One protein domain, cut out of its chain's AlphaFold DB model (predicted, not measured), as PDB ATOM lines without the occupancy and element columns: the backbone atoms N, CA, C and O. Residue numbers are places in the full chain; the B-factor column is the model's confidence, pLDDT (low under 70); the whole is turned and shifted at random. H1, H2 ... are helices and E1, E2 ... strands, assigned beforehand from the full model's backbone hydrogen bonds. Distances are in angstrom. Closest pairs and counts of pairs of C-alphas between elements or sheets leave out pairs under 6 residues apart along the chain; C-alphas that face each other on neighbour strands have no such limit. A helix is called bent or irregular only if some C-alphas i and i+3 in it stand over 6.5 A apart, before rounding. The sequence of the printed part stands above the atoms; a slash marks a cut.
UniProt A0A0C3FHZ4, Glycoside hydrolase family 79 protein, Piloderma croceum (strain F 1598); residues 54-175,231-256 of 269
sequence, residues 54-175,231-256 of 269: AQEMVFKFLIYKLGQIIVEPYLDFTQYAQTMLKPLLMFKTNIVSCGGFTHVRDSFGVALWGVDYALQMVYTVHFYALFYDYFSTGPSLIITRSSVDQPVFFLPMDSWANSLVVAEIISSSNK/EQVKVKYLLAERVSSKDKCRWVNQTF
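What this domain is: This is residues 54 to 175 and 231 to 256 of the 269 residues of the protein "Glycoside hydrolase family 79 protein" of Piloderma croceum (strain F 1598) (UniProt A0A0C3FHZ4). The long helix H3 lies in the middle, between arm H2a of a bent helix and H4, while a small three-stranded sheet is grazed by H3 and H4. H1 sits beyond one end of H2a, and the last stretch, residues 231 to 256, folds back on itself with a short antiparallel pairing of residues 238 to 239 with 250 to 251. The printed part has 148 residues, in the order H1 H2 E1 H3 E2 E3 H4; the mixed sheet runs E1 E2 E3. The class is mostly helix, with 71 residues, under half, in named elements; the whole is compact, radius of gyration of the C-alphas 15.8 A, spanning 45 by 42 by 41 A.

How they stand to each other: H1, residues 54 to 60, is close to but not clearly touching H2a, residues 64 to 73; their closest C-alphas, Lys 60 and Leu 66, are 6.6 A apart. By its hydrogen bonds H2 is one helix, residues 64 to 83, but it is bent: C-alphas 73 and 76 are 7.1 A apart, and H2b, residues 76 to 83, stands at a steep tilt of 65 degrees to H2a, itself irregular with C-alphas 70 and 73 7.0 A apart. E1, residues 89 to 93, H3, residues 108 to 125, and E2, residues 129 to 133, form a strand-helix-strand unit, two parallel neighbour strands joined through a helix, with a right-handed crossover; N 90 and O 129 are 2.9 A apart. H3 touches H2a at a steep tilt of 44 degrees, the closest C-alphas being Gly 67 and Tyr 117, 4.9 A. E3, residues 139 to 141, makes an antiparallel hairpin with E2, N 132 to O 140 being 2.8 A. H4, residues 157 to 169, touches H3, with C-alphas of Ala 111 and Asn 162 closest at 4.8 A, at a tilt of 35.4 degrees, only just steep. Every O i to N i+4 pair is within hydrogen-bond range in H2b and H3, against 5 of 6 in H2a, 6 of 9 in H4 and 1 of 3 in H1, where 2 of 4 O i to N i+3 pairs are.

Where its parts are: H1 begins at C-alpha 54, (202.020, 138.549, 121.840). H3 measures 25.1 A from first to last C-alpha, H4 19.0 A and H2a 16.3 A. H4 ends at C-alpha 169, (198.646, 129.196, 150.393).

The domain as a whole: The C-alphas farthest apart, Cys 98 and Glu 231, are 48.0 A apart. Residues 176 to 230 are not printed, and C-alphas 175 and 231 are 24.0 A apart across the cut. The links E1 to H3 and E3 to H4 are long. The model's pLDDT is under 70 at residue 91, residues 97 to 100 and residues 128 to 160.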
ATOM      1  N   ALA A  54     202.810 139.503 121.068       72.69
ATOM      2  CA  ALA A  54     202.020 138.549 121.840       72.69
ATOM      3  C   ALA A  54     202.573 137.111 121.778       72.69
ATOM      4  O   ALA A  54     202.506 136.386 122.771       72.69
ATOM      5  N   GLN A  55     203.116 136.698 120.629       74.25
ATOM      6  CA  GLN A  55     203.681 135.363 120.421       74.25
ATOM      7  C   GLN A  55     205.002 135.195 121.166       74.25
ATOM      8  O   GLN A  55     205.261 134.130 121.720       74.25
ATOM      9  N   GLU A  56     205.812 136.252 121.244       77.38
ATOM     10  CA  GLU A  56     207.018 136.226 122.072       77.38
ATOM     11  C   GLU A  56     206.688 136.196 123.560       77.38
ATOM     12  O   GLU A  56     207.395 135.562 124.343       77.38
ATOM     13  N   MET A  57     205.627 136.897 123.965       74.75
ATOM     14  CA  MET A  57     205.250 136.953 125.369       74.75
ATOM     15  C   MET A  57     204.819 135.588 125.892       74.75
ATOM     16  O   MET A  57     205.165 135.290 127.029       74.75
ATOM     17  N   VAL A  58     204.178 134.739 125.067       70.94
ATOM     18  CA  VAL A  58     203.700 133.392 125.451       70.94
ATOM     19  C   VAL A  58     204.713 132.573 126.248       70.94
ATOM     20  O   VAL A  58     204.355 131.918 127.224       70.94
ATOM     21  N   PHE A  59     205.980 132.624 125.848       72.94
ATOM     22  CA  PHE A  59     207.039 131.848 126.488       72.94
ATOM     23  C   PHE A  59     207.704 132.589 127.648       72.94
ATOM     24  O   PHE A  59     208.257 131.958 128.543       72.94
ATOM     25  N   LYS A  60     207.627 133.924 127.669       79.81
ATOM     26  CA  LYS A  60     208.308 134.750 128.673       79.81
ATOM     27  C   LYS A  60     207.648 134.679 130.045       79.81
ATOM     28  O   LYS A  60     208.344 134.908 131.017       79.81
ATOM     29  N   PHE A  61     206.355 134.367 130.158       80.06
ATOM     30  CA  PHE A  61     205.668 134.298 131.460       80.06
ATOM     31  C   PHE A  61     205.537 132.902 132.060       80.06
ATOM     32  O   PHE A  61     205.064 132.765 133.183       80.06
ATOM     33  N   LEU A  62     206.002 131.872 131.359       87.50
ATOM     34  CA  LEU A  62     206.061 130.500 131.867       87.50
ATOM     35  C   LEU A  62     207.467 130.129 132.332       87.50
ATOM     36  O   LEU A  62     207.897 128.987 132.194       87.50
ATOM     37  N   ILE A  63     208.183 131.117 132.865       91.25
ATOM     38  CA  ILE A  63     209.485 130.931 133.485       91.25
ATOM     39  C   ILE A  63     209.543 131.695 134.802       91.25
ATOM     40  O   ILE A  63     209.154 132.861 134.897       91.25
ATOM     41  N   TYR A  64     210.115 131.044 135.801       90.94
ATOM     42  CA  TYR A  64     210.382 131.566 137.136       90.94
ATOM     43  C   TYR A  64     211.174 132.884 137.107       90.94
ATOM     44  O   TYR A  64     210.929 133.809 137.885       90.94
ATOM     45  N   LYS A  65     212.083 133.035 136.132       90.50
ATOM     46  CA  LYS A  65     212.892 134.249 135.985       90.50
ATOM     47  C   LYS A  65     212.052 135.502 135.726       90.50
ATOM     48  O   LYS A  65     212.462 136.587 136.136       90.50
ATOM     49  N   LEU A  66     210.889 135.382 135.079       86.75
ATOM     50  CA  LEU A  66     210.051 136.551 134.818       86.75
ATOM     51  C   LEU A  66     209.486 137.131 136.113       86.75
ATOM     52  O   LEU A  66     209.519 138.347 136.274       86.75
ATOM     53  N   GLY A  67     209.022 136.285 137.038       85.50
ATOM     54  CA  GLY A  67     208.567 136.737 138.352       85.50
ATOM     55  C   GLY A  67     209.643 137.579 139.039       85.50
ATOM     56  O   GLY A  67     209.378 138.705 139.448       85.50
ATOM     57  N   GLN A  68     210.886 137.089 139.050       88.50
ATOM     58  CA  GLN A  68     212.036 137.805 139.614       88.50
ATOM     59  C   GLN A  68     212.315 139.153 138.924       88.50
ATOM     60  O   GLN A  68     212.538 140.151 139.603       88.50
ATOM     61  N   ILE A  69     212.285 139.197 137.586       88.56
ATOM     62  CA  ILE A  69     212.529 140.429 136.814       88.56
ATOM     63  C   ILE A  69     211.439 141.473 137.079       88.56
ATOM     64  O   ILE A  69     211.740 142.656 137.202       88.56
ATOM     65  N   ILE A  70     210.173 141.058 137.176       83.19
ATOM     66  CA  ILE A  70     209.062 141.988 137.422       83.19
ATOM     67  C   ILE A  70     209.150 142.578 138.833       83.19
ATOM     68  O   ILE A  70     208.790 143.739 139.021       83.19
ATOM     69  N   VAL A  71     209.625 141.811 139.824       86.81
ATOM     70  CA  VAL A  71     209.724 142.319 141.199       86.81
ATOM     71  C   VAL A  71     210.956 143.189 141.459       86.81
ATOM     72  O   VAL A  71     210.923 144.024 142.361       86.81
ATOM     73  N   GLU A  72     212.028 143.013 140.683       89.44
ATOM     74  CA  GLU A  72     213.326 143.676 140.881       89.44
ATOM     75  C   GLU A  72     213.228 145.209 141.040       89.44
ATOM     76  O   GLU A  72     213.804 145.736 141.996       89.44
ATOM     77  N   PRO A  73     212.440 145.948 140.229       87.75
ATOM     78  CA  PRO A  73     212.318 147.400 140.371       87.75
ATOM     79  C   PRO A  73     211.696 147.862 141.698       87.75
ATOM     80  O   PRO A  73     211.831 149.030 142.062       87.75
ATOM     81  N   TYR A  74     210.998 146.984 142.426       85.19
ATOM     82  CA  TYR A  74     210.388 147.341 143.707       85.19
ATOM     83  C   TYR A  74     211.358 147.223 144.885       85.19
ATOM     84  O   TYR A  74     211.055 147.772 145.945       85.19
ATOM     85  N   LEU A  75     212.501 146.541 144.746       87.44
ATOM     86  CA  LEU A  75     213.370 146.182 145.876       87.44
ATOM     87  C   LEU A  75     213.884 147.408 146.648       87.44
ATOM     88  O   LEU A  75     213.703 147.484 147.864       87.44
ATOM     89  N   ASP A  76     214.425 148.404 145.945       88.06
ATOM     90  CA  ASP A  76     214.975 149.615 146.572       88.06
ATOM     91  C   ASP A  76     213.897 150.413 147.318       88.06
ATOM     92  O   ASP A  76     214.067 150.828 148.469       88.06
ATOM     93  N   PHE A  77     212.738 150.597 146.676       83.69
ATOM     94  CA  PHE A  77     211.604 151.294 147.283       83.69
ATOM     95  C   PHE A  77     211.054 150.531 148.491       83.69
ATOM     96  O   PHE A  77     210.684 151.143 149.494       83.69
ATOM     97  N   THR A  78     211.038 149.201 148.420       84.50
ATOM     98  CA  THR A  78     210.612 148.336 149.522       84.50
ATOM     99  C   THR A  78     211.504 148.504 150.728       84.50
ATOM    100  O   THR A  78     211.005 148.747 151.827       84.50
ATOM    101  N   GLN A  79     212.818 148.431 150.521       84.94
ATOM    102  CA  GLN A  79     213.786 148.596 151.591       84.94
ATOM    103  C   GLN A  79     213.605 149.953 152.280       84.94
ATOM    104  O   GLN A  79     213.560 150.027 153.507       84.94
ATOM    105  N   TYR A  80     213.402 151.022 151.504       85.88
ATOM    106  CA  TYR A  80     213.120 152.349 152.046       85.88
ATOM    107  C   TYR A  80     211.778 152.430 152.798       85.88
ATOM    108  O   TYR A  80     211.698 152.984 153.897       85.88
ATOM    109  N   ALA A  81     210.701 151.862 152.251       81.69
ATOM    110  CA  ALA A  81     209.393 151.854 152.905       81.69
ATOM    111  C   ALA A  81     209.431 151.119 154.256       81.69
ATOM    112  O   ALA A  81     208.821 151.579 155.230       81.69
ATOM    113  N   GLN A  82     210.209 150.036 154.341       82.31
ATOM    114  CA  GLN A  82     210.449 149.293 155.577       82.31
ATOM    115  C   GLN A  82     211.178 150.139 156.632       82.31
ATOM    116  O   GLN A  82     210.752 150.125 157.789       82.31
ATOM    117  N   THR A  83     212.185 150.953 156.270       88.19
ATOM    118  CA  THR A  83     212.841 151.860 157.244       88.19
ATOM    119  C   THR A  83     211.884 152.904 157.814       88.19
ATOM    120  O   THR A  83     212.099 153.424 158.907       88.19
ATOM    121  N   MET A  84     210.814 153.211 157.078       88.38
ATOM    122  CA  MET A  84     209.775 154.163 157.473       88.38
ATOM    123  C   MET A  84     208.569 153.502 158.160       88.38
ATOM    124  O   MET A  84     207.604 154.201 158.487       88.38
ATOM    125  N   LEU A  85     208.600 152.176 158.364       83.81
ATOM    126  CA  LEU A  85     207.493 151.377 158.905       83.81
ATOM    127  C   LEU A  85     206.177 151.610 158.142       83.81
ATOM    128  O   LEU A  85     205.099 151.705 158.738       83.81
ATOM    129  N   LYS A  86     206.260 151.765 156.815       78.44
ATOM    130  CA  LYS A  86     205.090 151.976 155.957       78.44
ATOM    131  C   LYS A  86     204.724 150.684 155.233       78.44
ATOM    132  O   LYS A  86     205.578 150.122 154.552       78.44
ATOM    133  N   PRO A  87     203.464 150.220 155.344       71.00
ATOM    134  CA  PRO A  87     203.012 149.078 154.570       71.00
ATOM    135  C   PRO A  87     202.942 149.457 153.092       71.00
ATOM    136  O   PRO A  87     202.546 150.572 152.740       71.00
ATOM    137  N   LEU A  88     203.281 148.503 152.234       71.31
ATOM    138  CA  LEU A  88     203.111 148.639 150.799       71.31
ATOM    139  C   LEU A  88     201.816 147.969 150.347       71.31
ATOM    140  O   LEU A  88     201.468 146.881 150.809       71.31
ATOM    141  N   LEU A  89     201.118 148.608 149.409       70.50
ATOM    142  CA  LEU A  89     199.900 148.099 148.779       70.50
ATOM    143  C   LEU A  89     200.073 148.148 147.259       70.50
ATOM    144  O   LEU A  89     200.300 149.222 146.699       70.50
ATOM    145  N   MET A  90     199.939 147.004 146.589       73.75
ATOM    146  CA  MET A  90     199.979 146.918 145.129       73.75
ATOM    147  C   MET A  90     198.567 147.070 144.566       73.75
ATOM    148  O   MET A  90     197.854 146.087 144.390       73.75
ATOM    149  N   PHE A  91     198.149 148.310 144.300       67.50
ATOM    150  CA  PHE A  91     196.775 148.635 143.886       67.50
ATOM    151  C   PHE A  91     196.363 148.094 142.515       67.50
ATOM    152  O   PHE A  91     195.167 148.015 142.234       67.50
ATOM    153  N   LYS A  92     197.325 147.760 141.652       70.31
ATOM    154  CA  LYS A  92     197.044 147.199 140.335       70.31
ATOM    155  C   LYS A  92     198.254 146.454 139.797       70.31
ATOM    156  O   LYS A  92     199.314 147.040 139.613       70.31
ATOM    157  N   THR A  93     198.049 145.192 139.455       73.38
ATOM    158  CA  THR A  93     198.990 144.396 138.669       73.38
ATOM    159  C   THR A  93     198.227 143.458 137.737       73.38
ATOM    160  O   THR A  93     197.062 143.154 137.980       73.38
ATOM    161  N   ASN A  94     198.841 143.050 136.635       72.62
ATOM    162  CA  ASN A  94     198.336 142.041 135.705       72.62
ATOM    163  C   ASN A  94     199.537 141.543 134.884       72.62
ATOM    164  O   ASN A  94     200.594 142.171 134.893       72.62
ATOM    165  N   ILE A  95     199.371 140.445 134.155       72.25
ATOM    166  CA  ILE A  95     200.400 139.876 133.291       72.25
ATOM    167  C   ILE A  95     200.830 140.817 132.165       72.25
ATOM    168  O   ILE A  95     202.004 140.874 131.812       72.25
ATOM    169  N   VAL A  96     199.882 141.559 131.589       71.25
ATOM    170  CA  VAL A  96     200.124 142.523 130.514       71.25
ATOM    171  C   VAL A  96     199.157 143.694 130.686       71.25
ATOM    172  O   VAL A  96     197.993 143.516 131.057       71.25
ATOM    173  N   SER A  97     199.640 144.900 130.409       68.81
ATOM    174  CA  SER A  97     198.851 146.129 130.380       68.81
ATOM    175  C   SER A  97     197.766 146.112 129.287       68.81
ATOM    176  O   SER A  97     197.628 145.170 128.505       68.81
ATOM    177  N   CYS A  98     196.930 147.155 129.241       64.75
ATOM    178  CA  CYS A  98     195.909 147.349 128.195       64.75
ATOM    179  C   CYS A  98     194.922 146.177 127.990       64.75
ATOM    180  O   CYS A  98     194.318 146.053 126.927       64.75
ATOM    181  N   GLY A  99     194.727 145.341 129.014       60.91
ATOM    182  CA  GLY A  99     193.812 144.197 128.981       60.91
ATOM    183  C   GLY A  99     194.434 142.906 128.474       60.91
ATOM    184  O   GLY A  99     193.731 141.901 128.398       60.91
ATOM    185  N   GLY A 100     195.731 142.919 128.177       68.31
ATOM    186  CA  GLY A 100     196.529 141.760 127.814       68.31
ATOM    187  C   GLY A 100     196.201 141.121 126.470       68.31
ATOM    188  O   GLY A 100     195.214 141.440 125.806       68.31
ATOM    189  N   PHE A 101     197.065 140.196 126.056       73.69
ATOM    190  CA  PHE A 101     196.927 139.511 124.775       73.69
ATOM    191  C   PHE A 101     195.893 138.389 124.864       73.69
ATOM    192  O   PHE A 101     195.928 137.558 125.773       73.69
ATOM    193  N   THR A 102     194.977 138.334 123.901       71.19
ATOM    194  CA  THR A 102     194.098 137.173 123.714       71.19
ATOM    195  C   THR A 102     194.951 135.915 123.527       71.19
ATOM    196  O   THR A 102     195.996 135.983 122.890       71.19
ATOM    197  N   HIS A 103     194.518 134.772 124.068       72.00
ATOM    198  CA  HIS A 103     195.270 133.504 124.114       72.00
ATOM    199  C   HIS A 103     196.402 133.441 125.138       72.00
ATOM    200  O   HIS A 103     196.793 132.341 125.515       72.00
ATOM    201  N   VAL A 104     196.879 134.588 125.620       76.06
ATOM    202  CA  VAL A 104     197.753 134.670 126.789       76.06
ATOM    203  C   VAL A 104     196.895 134.812 128.032       76.06
ATOM    204  O   VAL A 104     196.827 133.885 128.826       76.06
ATOM    205  N   ARG A 105     196.194 135.948 128.161       74.25
ATOM    206  CA  ARG A 105     195.527 136.417 129.391       74.25
ATOM    207  C   ARG A 105     194.483 135.455 129.963       74.25
ATOM    208  O   ARG A 105     194.090 135.583 131.113       74.25
ATOM    209  N   ASP A 106     193.982 134.574 129.114       73.38
ATOM    210  CA  ASP A 106     192.841 133.699 129.331       73.38
ATOM    211  C   ASP A 106     193.254 132.220 129.279       73.38
ATOM    212  O   ASP A 106     192.442 131.373 128.923       73.38
ATOM    213  N   SER A 107     194.528 131.938 129.577       82.19
ATOM    214  CA  SER A 107     195.106 130.595 129.613       82.19
ATOM    215  C   SER A 107     195.477 130.149 131.029       82.19
ATOM    216  O   SER A 107     195.804 130.961 131.896       82.19
ATOM    217  N   PHE A 108     195.528 128.835 131.235       87.12
ATOM    218  CA  PHE A 108     196.006 128.182 132.451       87.12
ATOM    219  C   PHE A 108     197.410 128.641 132.864       87.12
ATOM    220  O   PHE A 108     197.715 128.764 134.047       87.12
ATOM    221  N   GLY A 109     198.263 128.947 131.891       87.69
ATOM    222  CA  GLY A 109     199.604 129.461 132.112       87.69
ATOM    223  C   GLY A 109     199.626 130.758 132.921       87.69
ATOM    224  O   GLY A 109     200.494 130.934 133.770       87.69
ATOM    225  N   VAL A 110     198.627 131.626 132.737       82.69
ATOM    226  CA  VAL A 110     198.460 132.856 133.532       82.69
ATOM    227  C   VAL A 110     198.057 132.546 134.963       82.69
ATOM    228  O   VAL A 110     198.452 133.271 135.875       82.69
ATOM    229  N   ALA A 111     197.299 131.469 135.182       85.19
ATOM    230  CA  ALA A 111     196.983 131.014 136.526       85.19
ATOM    231  C   ALA A 111     198.272 130.625 137.262       85.19
ATOM    232  O   ALA A 111     198.525 131.128 138.353       85.19
ATOM    233  N   LEU A 112     199.121 129.801 136.634       90.69
ATOM    234  CA  LEU A 112     200.409 129.399 137.206       90.69
ATOM    235  C   LEU A 112     201.324 130.608 137.444       90.69
ATOM    236  O   LEU A 112     201.814 130.784 138.557       90.69
ATOM    237  N   TRP A 113     201.500 131.464 136.430       88.94
ATOM    238  CA  TRP A 113     202.300 132.686 136.538       88.94
ATOM    239  C   TRP A 113     201.794 133.596 137.659       88.94
ATOM    240  O   TRP A 113     202.583 134.108 138.441       88.94
ATOM    241  N   GLY A 114     200.478 133.782 137.770       85.56
ATOM    242  CA  GLY A 114     199.893 134.667 138.771       85.56
ATOM    243  C   GLY A 114     200.105 134.178 140.203       85.56
ATOM    244  O   GLY A 114     200.297 135.007 141.090       85.56
ATOM    245  N   VAL A 115     200.102 132.858 140.437       89.81
ATOM    246  CA  VAL A 115     200.457 132.308 141.756       89.81
ATOM    247  C   VAL A 115     201.948 132.514 142.021       89.81
ATOM    248  O   VAL A 115     202.282 133.079 143.054       89.81
ATOM    249  N   ASP A 116     202.830 132.124 141.096       92.12
ATOM    250  CA  ASP A 116     204.291 132.291 141.221       92.12
ATOM    251  C   ASP A 116     204.673 133.751 141.503       92.12
ATOM    252  O   ASP A 116     205.291 134.066 142.519       92.12
ATOM    253  N   TYR A 117     204.173 134.672 140.680       88.81
ATOM    254  CA  TYR A 117     204.379 136.105 140.833       88.81
ATOM    255  C   TYR A 117     203.863 136.637 142.176       88.81
ATOM    256  O   TYR A 117     204.548 137.429 142.823       88.81
ATOM    257  N   ALA A 118     202.687 136.203 142.639       87.31
ATOM    258  CA  ALA A 118     202.177 136.620 143.943       87.31
ATOM    259  C   ALA A 118     203.082 136.142 145.091       87.31
ATOM    260  O   ALA A 118     203.356 136.916 146.009       87.31
ATOM    261  N   LEU A 119     203.584 134.905 145.036       90.38
ATOM    262  CA  LEU A 119     204.516 134.382 146.041       90.38
ATOM    263  C   LEU A 119     205.861 135.107 145.989       90.38
ATOM    264  O   LEU A 119     206.391 135.469 147.040       90.38
ATOM    265  N   GLN A 120     206.356 135.416 144.789       89.56
ATOM    266  CA  GLN A 120     207.555 136.225 144.601       89.56
ATOM    267  C   GLN A 120     207.391 137.624 145.200       89.56
ATOM    268  O   GLN A 120     208.283 138.108 145.895       89.56
ATOM    269  N   MET A 121     206.245 138.265 144.971       85.12
ATOM    270  CA  MET A 121     205.912 139.583 145.515       85.12
ATOM    271  C   MET A 121     205.833 139.570 147.042       85.12
ATOM    272  O   MET A 121     206.326 140.496 147.683       85.12
ATOM    273  N   VAL A 122     205.253 138.526 147.643       85.25
ATOM    274  CA  VAL A 122     205.232 138.389 149.108       85.25
ATOM    275  C   VAL A 122     206.646 138.184 149.651       85.25
ATOM    276  O   VAL A 122     207.029 138.881 150.586       85.25
ATOM    277  N   TYR A 123     207.423 137.282 149.048       87.75
ATOM    278  CA  TYR A 123     208.783 136.961 149.486       87.75
ATOM    279  C   TYR A 123     209.746 138.153 149.375       87.75
ATOM    280  O   TYR A 123     210.500 138.436 150.301       87.75
ATOM    281  N   THR A 124     209.728 138.866 148.248       84.94
ATOM    282  CA  THR A 124     210.696 139.941 147.977       84.94
ATOM    283  C   THR A 124     210.232 141.295 148.496       84.94
ATOM    284  O   THR A 124     210.984 142.000 149.168       84.94
ATOM    285  N   VAL A 125     208.982 141.660 148.220       79.00
ATOM    286  CA  VAL A 125     208.479 143.017 148.456       79.00
ATOM    287  C   VAL A 125     207.701 143.143 149.772       79.00
ATOM    288  O   VAL A 125     207.502 144.247 150.273       79.00
ATOM    289  N   HIS A 126     207.288 142.038 150.398       76.31
ATOM    290  CA  HIS A 126     206.551 142.073 151.670       76.31
ATOM    291  C   HIS A 126     205.277 142.950 151.604       76.31
ATOM    292  O   HIS A 126     204.944 143.665 152.555       76.31
ATOM    293  N   PHE A 127     204.566 142.939 150.467       72.50
ATOM    294  CA  PHE A 127     203.318 143.693 150.306       72.50
ATOM    295  C   PHE A 127     202.262 143.258 151.331       72.50
ATOM    296  O   PHE A 127     202.070 142.073 151.588       72.50
ATOM    297  N   TYR A 128     201.512 144.231 151.853       64.06
ATOM    298  CA  TYR A 128     200.383 143.984 152.750       64.06
ATOM    299  C   TYR A 128     199.134 143.514 151.991       64.06
ATOM    300  O   TYR A 128     198.353 142.715 152.497       64.06
ATOM    301  N   ALA A 129     198.938 144.013 150.768       60.78
ATOM    302  CA  ALA A 129     197.883 143.562 149.869       60.78
ATOM    303  C   ALA A 129     198.299 143.742 148.409       60.78
ATOM    304  O   ALA A 129     199.033 144.675 148.065       60.78
ATOM    305  N   LEU A 130     197.775 142.870 147.551       66.44
ATOM    306  CA  LEU A 130     198.004 142.879 146.112       66.44
ATOM    307  C   LEU A 130     196.669 142.707 145.381       66.44
ATOM    308  O   LEU A 130     195.862 141.841 145.723       66.44
ATOM    309  N   PHE A 131     196.427 143.569 144.397       63.88
ATOM    310  CA  PHE A 131     195.207 143.604 143.598       63.88
ATOM    311  C   PHE A 131     195.526 143.252 142.142       63.88
ATOM    312  O   PHE A 131     196.257 143.983 141.468       63.88
ATOM    313  N   TYR A 132     194.961 142.148 141.653       67.25
ATOM    314  CA  TYR A 132     195.051 141.754 140.252       67.25
ATOM    315  C   TYR A 132     193.948 142.427 139.451       67.25
ATOM    316  O   TYR A 132     192.770 142.311 139.781       67.25
ATOM    317  N   ASP A 133     194.291 143.096 138.365       67.56
ATOM    318  CA  ASP A 133     193.301 143.669 137.464       67.56
ATOM    319  C   ASP A 133     192.975 142.693 136.336       67.56
ATOM    320  O   ASP A 133     193.767 142.532 135.416       67.56
ATOM    321  N   TYR A 134     191.794 142.075 136.374       59.66
ATOM    322  CA  TYR A 134     191.320 141.159 135.325       59.66
ATOM    323  C   TYR A 134     190.654 141.869 134.131       59.66
ATOM    324  O   TYR A 134     190.127 141.209 133.239       59.66
ATOM    325  N   PHE A 135     190.707 143.207 134.069       54.22
ATOM    326  CA  PHE A 135     190.229 144.079 132.986       54.22
ATOM    327  C   PHE A 135     188.707 144.119 132.764       54.22
ATOM    328  O   PHE A 135     188.154 145.206 132.615       54.22
ATOM    329  N   SER A 136     187.999 142.985 132.764       47.88
ATOM    330  CA  SER A 136     186.545 142.936 132.521       47.88
ATOM    331  C   SER A 136     185.689 143.343 133.726       47.88
ATOM    332  O   SER A 136     184.509 143.634 133.552       47.88
ATOM    333  N   THR A 137     186.263 143.387 134.932       44.72
ATOM    334  CA  THR A 137     185.540 143.651 136.195       44.72
ATOM    335  C   THR A 137     186.192 144.722 137.077       44.72
ATOM    336  O   THR A 137     185.671 145.035 138.145       44.72
ATOM    337  N   GLY A 138     187.319 145.306 136.646       40.19
ATOM    338  CA  GLY A 138     188.171 146.144 137.498       40.19
ATOM    339  C   GLY A 138     189.092 145.329 138.426       40.19
ATOM    340  O   GLY A 138     189.129 144.099 138.326       40.19
ATOM    341  N   PRO A 139     189.859 145.993 139.317       41.69
ATOM    342  CA  PRO A 139     190.812 145.335 140.210       41.69
ATOM    343  C   PRO A 139     190.099 144.378 141.170       41.69
ATOM    344  O   PRO A 139     189.249 144.786 141.960       41.69
ATOM    345  N   SER A 140     190.470 143.103 141.120       44.12
ATOM    346  CA  SER A 140     190.072 142.085 142.083       44.12
ATOM    347  C   SER A 140     191.207 141.857 143.075       44.12
ATOM    348  O   SER A 140     192.382 141.724 142.738       44.12
ATOM    349  N   LEU A 141     190.842 141.875 144.344       42.78
ATOM    350  CA  LEU A 141     191.750 141.753 145.468       42.78
ATOM    351  C   LEU A 141     192.271 140.308 145.571       42.78
ATOM    352  O   LEU A 141     191.479 139.409 145.836       42.78
ATOM    353  N   ILE A 142     193.581 140.086 145.393       48.62
ATOM    354  CA  ILE A 142     194.190 138.752 145.580       48.62
ATOM    355  C   ILE A 142     194.299 138.431 147.077       48.62
ATOM    356  O   ILE A 142     194.173 137.281 147.482       48.62
ATOM    357  N   ILE A 143     194.502 139.444 147.928       40.53
ATOM    358  CA  ILE A 143     194.743 139.248 149.364       40.53
ATOM    359  C   ILE A 143     193.921 140.254 150.176       40.53
ATOM    360  O   ILE A 143     194.417 141.320 150.506       40.53
ATOM    361  N   THR A 144     192.632 139.978 150.392       29.88
ATOM    362  CA  THR A 144     191.916 139.852 151.684       29.88
ATOM    363  C   THR A 144     190.453 139.460 151.389       29.88
ATOM    364  O   THR A 144     189.971 139.601 150.264       29.88
ATOM    365  N   ARG A 145     189.733 138.920 152.385       27.47
ATOM    366  CA  ARG A 145     188.318 138.528 152.260       27.47
ATOM    367  C   ARG A 145     187.451 139.718 151.832       27.47
ATOM    368  O   ARG A 145     187.389 140.712 152.547       27.47
ATOM    369  N   SER A 146     186.683 139.558 150.758       30.64
ATOM    370  CA  SER A 146     185.536 140.423 150.472       30.64
ATOM    371  C   SER A 146     184.270 139.580 150.404       30.64
ATOM    372  O   SER A 146     184.142 138.688 149.569       30.64
ATOM    373  N   SER A 147     183.351 139.847 151.329       32.16
ATOM    374  CA  SER A 147     182.013 139.261 151.427       32.16
ATOM    375  C   SER A 147     180.973 140.220 150.847       32.16
ATOM    376  O   SER A 147     180.080 140.671 151.567       32.16
ATOM    377  N   VAL A 148     181.119 140.611 149.579       31.70
ATOM    378  CA  VAL A 148     180.159 141.524 148.950       31.70
ATOM    379  C   VAL A 148     179.627 140.914 147.663       31.70
ATOM    380  O   VAL A 148     180.335 140.826 146.663       31.70
ATOM    381  N   ASP A 149     178.357 140.516 147.723       38.00
ATOM    382  CA  ASP A 149     177.519 140.179 146.579       38.00
ATOM    383  C   ASP A 149     177.461 141.374 145.619       38.00
ATOM    384  O   ASP A 149     176.852 142.404 145.918       38.00
ATOM    385  N   GLN A 150     178.111 141.251 144.464       29.84
ATOM    386  CA  GLN A 150     177.989 142.149 143.313       29.84
ATOM    387  C   GLN A 150     177.984 141.304 142.024       29.84
ATOM    388  O   GLN A 150     178.426 140.153 142.051       29.84
ATOM    389  N   PRO A 151     177.387 141.808 140.925       30.75
ATOM    390  CA  PRO A 151     176.738 140.975 139.920       30.75
ATOM    391  C   PRO A 151     177.719 140.086 139.154       30.75
ATOM    392  O   PRO A 151     178.832 140.489 138.825       30.75
ATOM    393  N   VAL A 152     177.253 138.869 138.875       32.91
ATOM    394  CA  VAL A 152     177.960 137.797 138.171       32.91
ATOM    395  C   VAL A 152     178.432 138.287 136.800       32.91
ATOM    396  O   VAL A 152     177.624 138.504 135.897       32.91
ATOM    397  N   PHE A 153     179.745 138.433 136.647       34.97
ATOM    398  CA  PHE A 153     180.404 138.577 135.354       34.97
ATOM    399  C   PHE A 153     181.152 137.283 135.044       34.97
ATOM    400  O   PHE A 153     181.891 136.775 135.886       34.97
ATOM    401  N   PHE A 154     180.956 136.766 133.831       38.53
ATOM    402  CA  PHE A 154     181.647 135.581 133.337       38.53
ATOM    403  C   PHE A 154     183.126 135.904 133.114       38.53
ATOM    404  O   PHE A 154     183.483 136.559 132.133       38.53
ATOM    405  N   LEU A 155     183.980 135.492 134.047       43.38
ATOM    406  CA  LEU A 155     185.428 135.577 133.887       43.38
ATOM    407  C   LEU A 155     185.945 134.317 133.185       43.38
ATOM    408  O   LEU A 155     185.408 133.230 133.414       43.38
ATOM    409  N   PRO A 156     187.024 134.425 132.389       51.00
ATOM    410  CA  PRO A 156     187.829 133.267 132.040       51.00
ATOM    411  C   PRO A 156     188.250 132.545 133.325       51.00
ATOM    412  O   PRO A 156     188.964 133.104 134.156       51.00
ATOM    413  N   MET A 157     187.788 131.305 133.484       53.34
ATOM    414  CA  MET A 157     188.024 130.408 134.628       53.34
ATOM    415  C   MET A 157     189.462 130.455 135.184       53.34
ATOM    416  O   MET A 157     189.665 130.403 136.398       53.34
ATOM    417  N   ASP A 158     190.456 130.565 134.304       56.34
ATOM    418  CA  ASP A 158     191.878 130.490 134.651       56.34
ATOM    419  C   ASP A 158     192.366 131.692 135.463       56.34
ATOM    420  O   ASP A 158     193.309 131.586 136.247       56.34
ATOM    421  N   SER A 159     191.699 132.836 135.331       59.72
ATOM    422  CA  SER A 159     192.141 134.059 135.978       59.72
ATOM    423  C   SER A 159     191.778 134.086 137.467       59.72
ATOM    424  O   SER A 159     192.539 134.620 138.257       59.72
ATOM    425  N   TRP A 160     190.678 133.454 137.890       66.69
ATOM    426  CA  TRP A 160     190.304 133.356 139.311       66.69
ATOM    427  C   TRP A 160     191.100 132.287 140.075       66.69
ATOM    428  O   TRP A 160     191.319 132.405 141.285       66.69
ATOM    429  N   ALA A 161     191.564 131.251 139.372       75.50
ATOM    430  CA  ALA A 161     192.271 130.135 139.985       75.50
ATOM    431  C   ALA A 161     193.532 130.585 140.740       75.50
ATOM    432  O   ALA A 161     193.802 130.067 141.823       75.50
ATOM    433  N   ASN A 162     194.263 131.587 140.235       79.88
ATOM    434  CA  ASN A 162     195.445 132.096 140.932       79.88
ATOM    435  C   ASN A 162     195.100 132.703 142.306       79.88
ATOM    436  O   ASN A 162     195.755 132.381 143.291       79.88
ATOM    437  N   SER A 163     194.033 133.495 142.401       77.62
ATOM    438  CA  SER A 163     193.600 134.152 143.633       77.62
ATOM    439  C   SER A 163     193.114 133.132 144.650       77.62
ATOM    440  O   SER A 163     193.466 133.226 145.822       77.62
ATOM    441  N   LEU A 164     192.371 132.112 144.205       81.56
ATOM    442  CA  LEU A 164     191.953 131.016 145.076       81.56
ATOM    443  C   LEU A 164     193.158 130.257 145.645       81.56
ATOM    444  O   LEU A 164     193.203 129.996 146.845       81.56
ATOM    445  N   VAL A 165     194.129 129.911 144.796       87.19
ATOM    446  CA  VAL A 165     195.323 129.176 145.224       87.19
ATOM    447  C   VAL A 165     196.181 130.024 146.157       87.19
ATOM    448  O   VAL A 165     196.566 129.541 147.217       87.19
ATOM    449  N   VAL A 166     196.423 131.296 145.833       85.94
ATOM    450  CA  VAL A 166     197.174 132.217 146.699       85.94
ATOM    451  C   VAL A 166     196.476 132.398 148.047       85.94
ATOM    452  O   VAL A 166     197.140 132.305 149.074       85.94
ATOM    453  N   ALA A 167     195.153 132.577 148.073       83.12
ATOM    454  CA  ALA A 167     194.375 132.686 149.309       83.12
ATOM    455  C   ALA A 167     194.345 131.389 150.132       83.12
ATOM    456  O   ALA A 167     194.009 131.416 151.314       83.12
ATOM    457  N   GLU A 168     194.653 130.244 149.528       87.31
ATOM    458  CA  GLU A 168     194.798 128.995 150.263       87.31
ATOM    459  C   GLU A 168     196.232 128.783 150.774       87.31
ATOM    460  O   GLU A 168     196.436 128.282 151.885       87.31
ATOM    461  N   ILE A 169     197.235 129.199 149.994       88.69
ATOM    462  CA  ILE A 169     198.646 129.196 150.393       88.69
ATOM    463  C   ILE A 169     198.863 130.156 151.571       88.69
ATOM    464  O   ILE A 169     199.466 129.775 152.582       88.69
ATOM    465  N   ILE A 170     198.342 131.378 151.449       80.38
ATOM    466  CA  ILE A 170     198.335 132.422 152.473       80.38
ATOM    467  C   ILE A 170     197.090 132.187 153.326       80.38
ATOM    468  O   ILE A 170     195.985 132.554 152.944       80.38
ATOM    469  N   SER A 171     197.242 131.497 154.456       76.81
ATOM    470  CA  SER A 171     196.085 131.046 155.228       76.81
ATOM    471  C   SER A 171     195.353 132.200 155.921       76.81
ATOM    472  O   SER A 171     195.829 133.331 156.013       76.81
ATOM    473  N   SER A 172     194.195 131.899 156.513       77.06
ATOM    474  CA  SER A 172     193.458 132.861 157.339       77.06
ATOM    475  C   SER A 172     194.093 133.137 158.709       77.06
ATOM    476  O   SER A 172     193.479 133.835 159.513       77.06
ATOM    477  N   SER A 173     195.267 132.573 159.016       80.19
ATOM    478  CA  SER A 173     195.968 132.788 160.291       80.19
ATOM    479  C   SER A 173     196.484 134.221 160.450       80.19
ATOM    480  O   SER A 173     196.667 134.671 161.578       80.19
ATOM    481  N   ASN A 174     196.725 134.920 159.331       76.25
ATOM    482  CA  ASN A 174     197.454 136.190 159.262       76.25
ATOM    483  C   ASN A 174     198.915 136.105 159.762       76.25
ATOM    484  O   ASN A 174     199.486 137.098 160.209       76.25
ATOM    485  N   LYS A 175     199.509 134.910 159.719       83.12
ATOM    486  CA  LYS A 175     200.877 134.636 160.185       83.12
ATOM    487  C   LYS A 175     201.766 133.988 159.127       83.12
ATOM    488  O   LYS A 175     202.914 133.657 159.420       83.12
ATOM    489  N   GLU A 231     203.951 112.080 159.196       82.00
ATOM    490  CA  GLU A 231     203.998 110.884 158.333       82.00
ATOM    491  C   GLU A 231     203.294 111.054 156.974       82.00
ATOM    492  O   GLU A 231     203.557 110.308 156.030       82.00
ATOM    493  N   GLN A 232     202.353 111.998 156.862       86.81
ATOM    494  CA  GLN A 232     201.495 112.145 155.680       86.81
ATOM    495  C   GLN A 232     201.235 113.607 155.349       86.81
ATOM    496  O   GLN A 232     201.071 114.427 156.244       86.81
ATOM    497  N   VAL A 233     201.100 113.937 154.068       89.00
ATOM    498  CA  VAL A 233     200.715 115.280 153.613       89.00
ATOM    499  C   VAL A 233     199.440 115.222 152.782       89.00
ATOM    500  O   VAL A 233     199.133 114.215 152.143       89.00
ATOM    501  N   LYS A 234     198.687 116.324 152.768       91.94
ATOM    502  CA  LYS A 234     197.581 116.509 151.824       91.94
ATOM    503  C   LYS A 234     198.111 117.220 150.590       91.94
ATOM    504  O   LYS A 234     198.766 118.249 150.715       91.94
ATOM    505  N   VAL A 235     197.783 116.696 149.413       92.50
ATOM    506  CA  VAL A 235     198.188 117.288 148.136       92.50
ATOM    507  C   VAL A 235     196.965 117.848 147.428       92.50
ATOM    508  O   VAL A 235     195.935 117.182 147.316       92.50
ATOM    509  N   LYS A 236     197.085 119.087 146.955       94.06
ATOM    510  CA  LYS A 236     196.075 119.770 146.152       94.06
ATOM    511  C   LYS A 236     196.690 120.164 144.826       94.06
ATOM    512  O   LYS A 236     197.806 120.667 144.783       94.06
ATOM    513  N   TYR A 237     195.946 119.917 143.761       92.75
ATOM    514  CA  TYR A 237     196.416 120.128 142.408       92.75
ATOM    515  C   TYR A 237     195.587 121.210 141.724       92.75
ATOM    516  O   TYR A 237     194.355 121.120 141.688       92.75
ATOM    517  N   LEU A 238     196.292 122.198 141.173       92.50
ATOM    518  CA  LEU A 238     195.803 123.090 140.133       92.50
ATOM    519  C   LEU A 238     196.247 122.497 138.786       92.50
ATOM    520  O   LEU A 238     197.446 122.382 138.550       92.50
ATOM    521  N   LEU A 239     195.313 122.052 137.939       91.75
ATOM    522  CA  LEU A 239     195.627 121.287 136.718       91.75
ATOM    523  C   LEU A 239     194.800 121.729 135.521       91.75
ATOM    524  O   LEU A 239     193.592 121.906 135.642       91.75
ATOM    525  N   ALA A 240     195.421 121.722 134.347       90.19
ATOM    526  CA  ALA A 240     194.753 121.705 133.051       90.19
ATOM    527  C   ALA A 240     195.475 120.725 132.110       90.19
ATOM    528  O   ALA A 240     196.495 120.144 132.474       90.19
ATOM    529  N   GLU A 241     194.941 120.517 130.905       90.12
ATOM    530  CA  GLU A 241     195.567 119.640 129.901       90.12
ATOM    531  C   GLU A 241     196.924 120.183 129.420       90.12
ATOM    532  O   GLU A 241     197.842 119.416 129.141       90.12
ATOM    533  N   ARG A 242     197.042 121.509 129.304       89.56
ATOM    534  CA  ARG A 242     198.245 122.216 128.863       89.56
ATOM    535  C   ARG A 242     198.268 123.638 129.417       89.56
ATOM    536  O   ARG A 242     197.228 124.197 129.745       89.56
ATOM    537  N   VAL A 243     199.437 124.269 129.444       89.19
ATOM    538  CA  VAL A 243     199.603 125.676 129.862       89.19
ATOM    539  C   VAL A 243     198.838 126.655 128.977       89.19
ATOM    540  O   VAL A 243     198.393 127.694 129.443       89.19
ATOM    541  N   SER A 244     198.597 126.305 127.714       87.06
ATOM    542  CA  SER A 244     197.773 127.105 126.806       87.06
ATOM    543  C   SER A 244     196.272 126.778 126.885       87.06
ATOM    544  O   SER A 244     195.508 127.259 126.048       87.06
ATOM    545  N   SER A 245     195.842 125.894 127.795       87.25
ATOM    546  CA  SER A 245     194.425 125.548 127.963       87.25
ATOM    547  C   SER A 245     193.653 126.775 128.410       87.25
ATOM    548  O   SER A 245     194.131 127.503 129.264       87.25
ATOM    549  N   LYS A 246     192.452 126.960 127.865       80.62
ATOM    550  CA  LYS A 246     191.500 128.001 128.289       80.62
ATOM    551  C   LYS A 246     190.308 127.441 129.069       80.62
ATOM    552  O   LYS A 246     189.441 128.162 129.545       80.62
ATOM    553  N   ASP A 247     190.219 126.119 129.102       76.19
ATOM    554  CA  ASP A 247     189.082 125.348 129.573       76.19
ATOM    555  C   ASP A 247     189.580 124.194 130.439       76.19
ATOM    556  O   ASP A 247     190.717 123.734 130.295       76.19
ATOM    557  N   LYS A 248     188.689 123.683 131.298       79.06
ATOM    558  CA  LYS A 248     188.915 122.479 132.118       79.06
ATOM    559  C   LYS A 248     190.105 122.584 133.085       79.06
ATOM    560  O   LYS A 248     190.708 121.566 133.433       79.06
ATOM    561  N   CYS A 249     190.406 123.792 133.548       83.81
ATOM    562  CA  CYS A 249     191.241 124.009 134.715       83.81
ATOM    563  C   CYS A 249     190.496 123.495 135.950       83.81
ATOM    564  O   CYS A 249     189.282 123.681 136.096       83.81
ATOM    565  N   ARG A 250     191.218 122.784 136.810       87.94
ATOM    566  CA  ARG A 250     190.675 122.141 137.999       87.94
ATOM    567  C   ARG A 250     191.490 122.507 139.219       87.94
ATOM    568  O   ARG A 250     192.711 122.385 139.190       87.94
ATOM    569  N   TRP A 251     190.800 122.849 140.300       88.56
ATOM    570  CA  TRP A 251     191.373 122.968 141.637       88.56
ATOM    571  C   TRP A 251     190.768 121.888 142.527       88.56
ATOM    572  O   TRP A 251     189.558 121.865 142.736       88.56
ATOM    573  N   VAL A 252     191.590 120.963 143.036       90.50
ATOM    574  CA  VAL A 252     191.121 119.851 143.896       90.50
ATOM    575  C   VAL A 252     189.964 119.080 143.236       90.50
ATOM    576  O   VAL A 252     188.901 118.886 143.820       90.50
ATOM    577  N   ASN A 253     190.160 118.687 141.972       87.31
ATOM    578  CA  ASN A 253     189.169 118.028 141.106       87.31
ATOM    579  C   ASN A 253     187.866 118.797 140.815       87.31
ATOM    580  O   ASN A 253     187.072 118.309 140.015       87.31
ATOM    581  N   GLN A 254     187.675 119.999 141.354       86.00
ATOM    582  CA  GLN A 254     186.533 120.854 141.039       86.00
ATOM    583  C   GLN A 254     186.851 121.759 139.848       86.00
ATOM    584  O   GLN A 254     187.992 122.184 139.667       86.00
ATOM    585  N   THR A 255     185.838 122.054 139.039       80.25
ATOM    586  CA  THR A 255     185.919 123.007 137.915       80.25
ATOM    587  C   THR A 255     185.267 124.330 138.306       80.25
ATOM    588  O   THR A 255     184.578 124.386 139.319       80.25
ATOM    589  N   PHE A 256     185.409 125.376 137.493       72.50
ATOM    590  CA  PHE A 256     184.628 126.610 137.659       72.50
ATOM    591  C   PHE A 256     183.550 126.770 136.574       72.50
ATOM    592  O   PHE A 256     183.114 127.883 136.306       72.50
TER     593      PHE A 256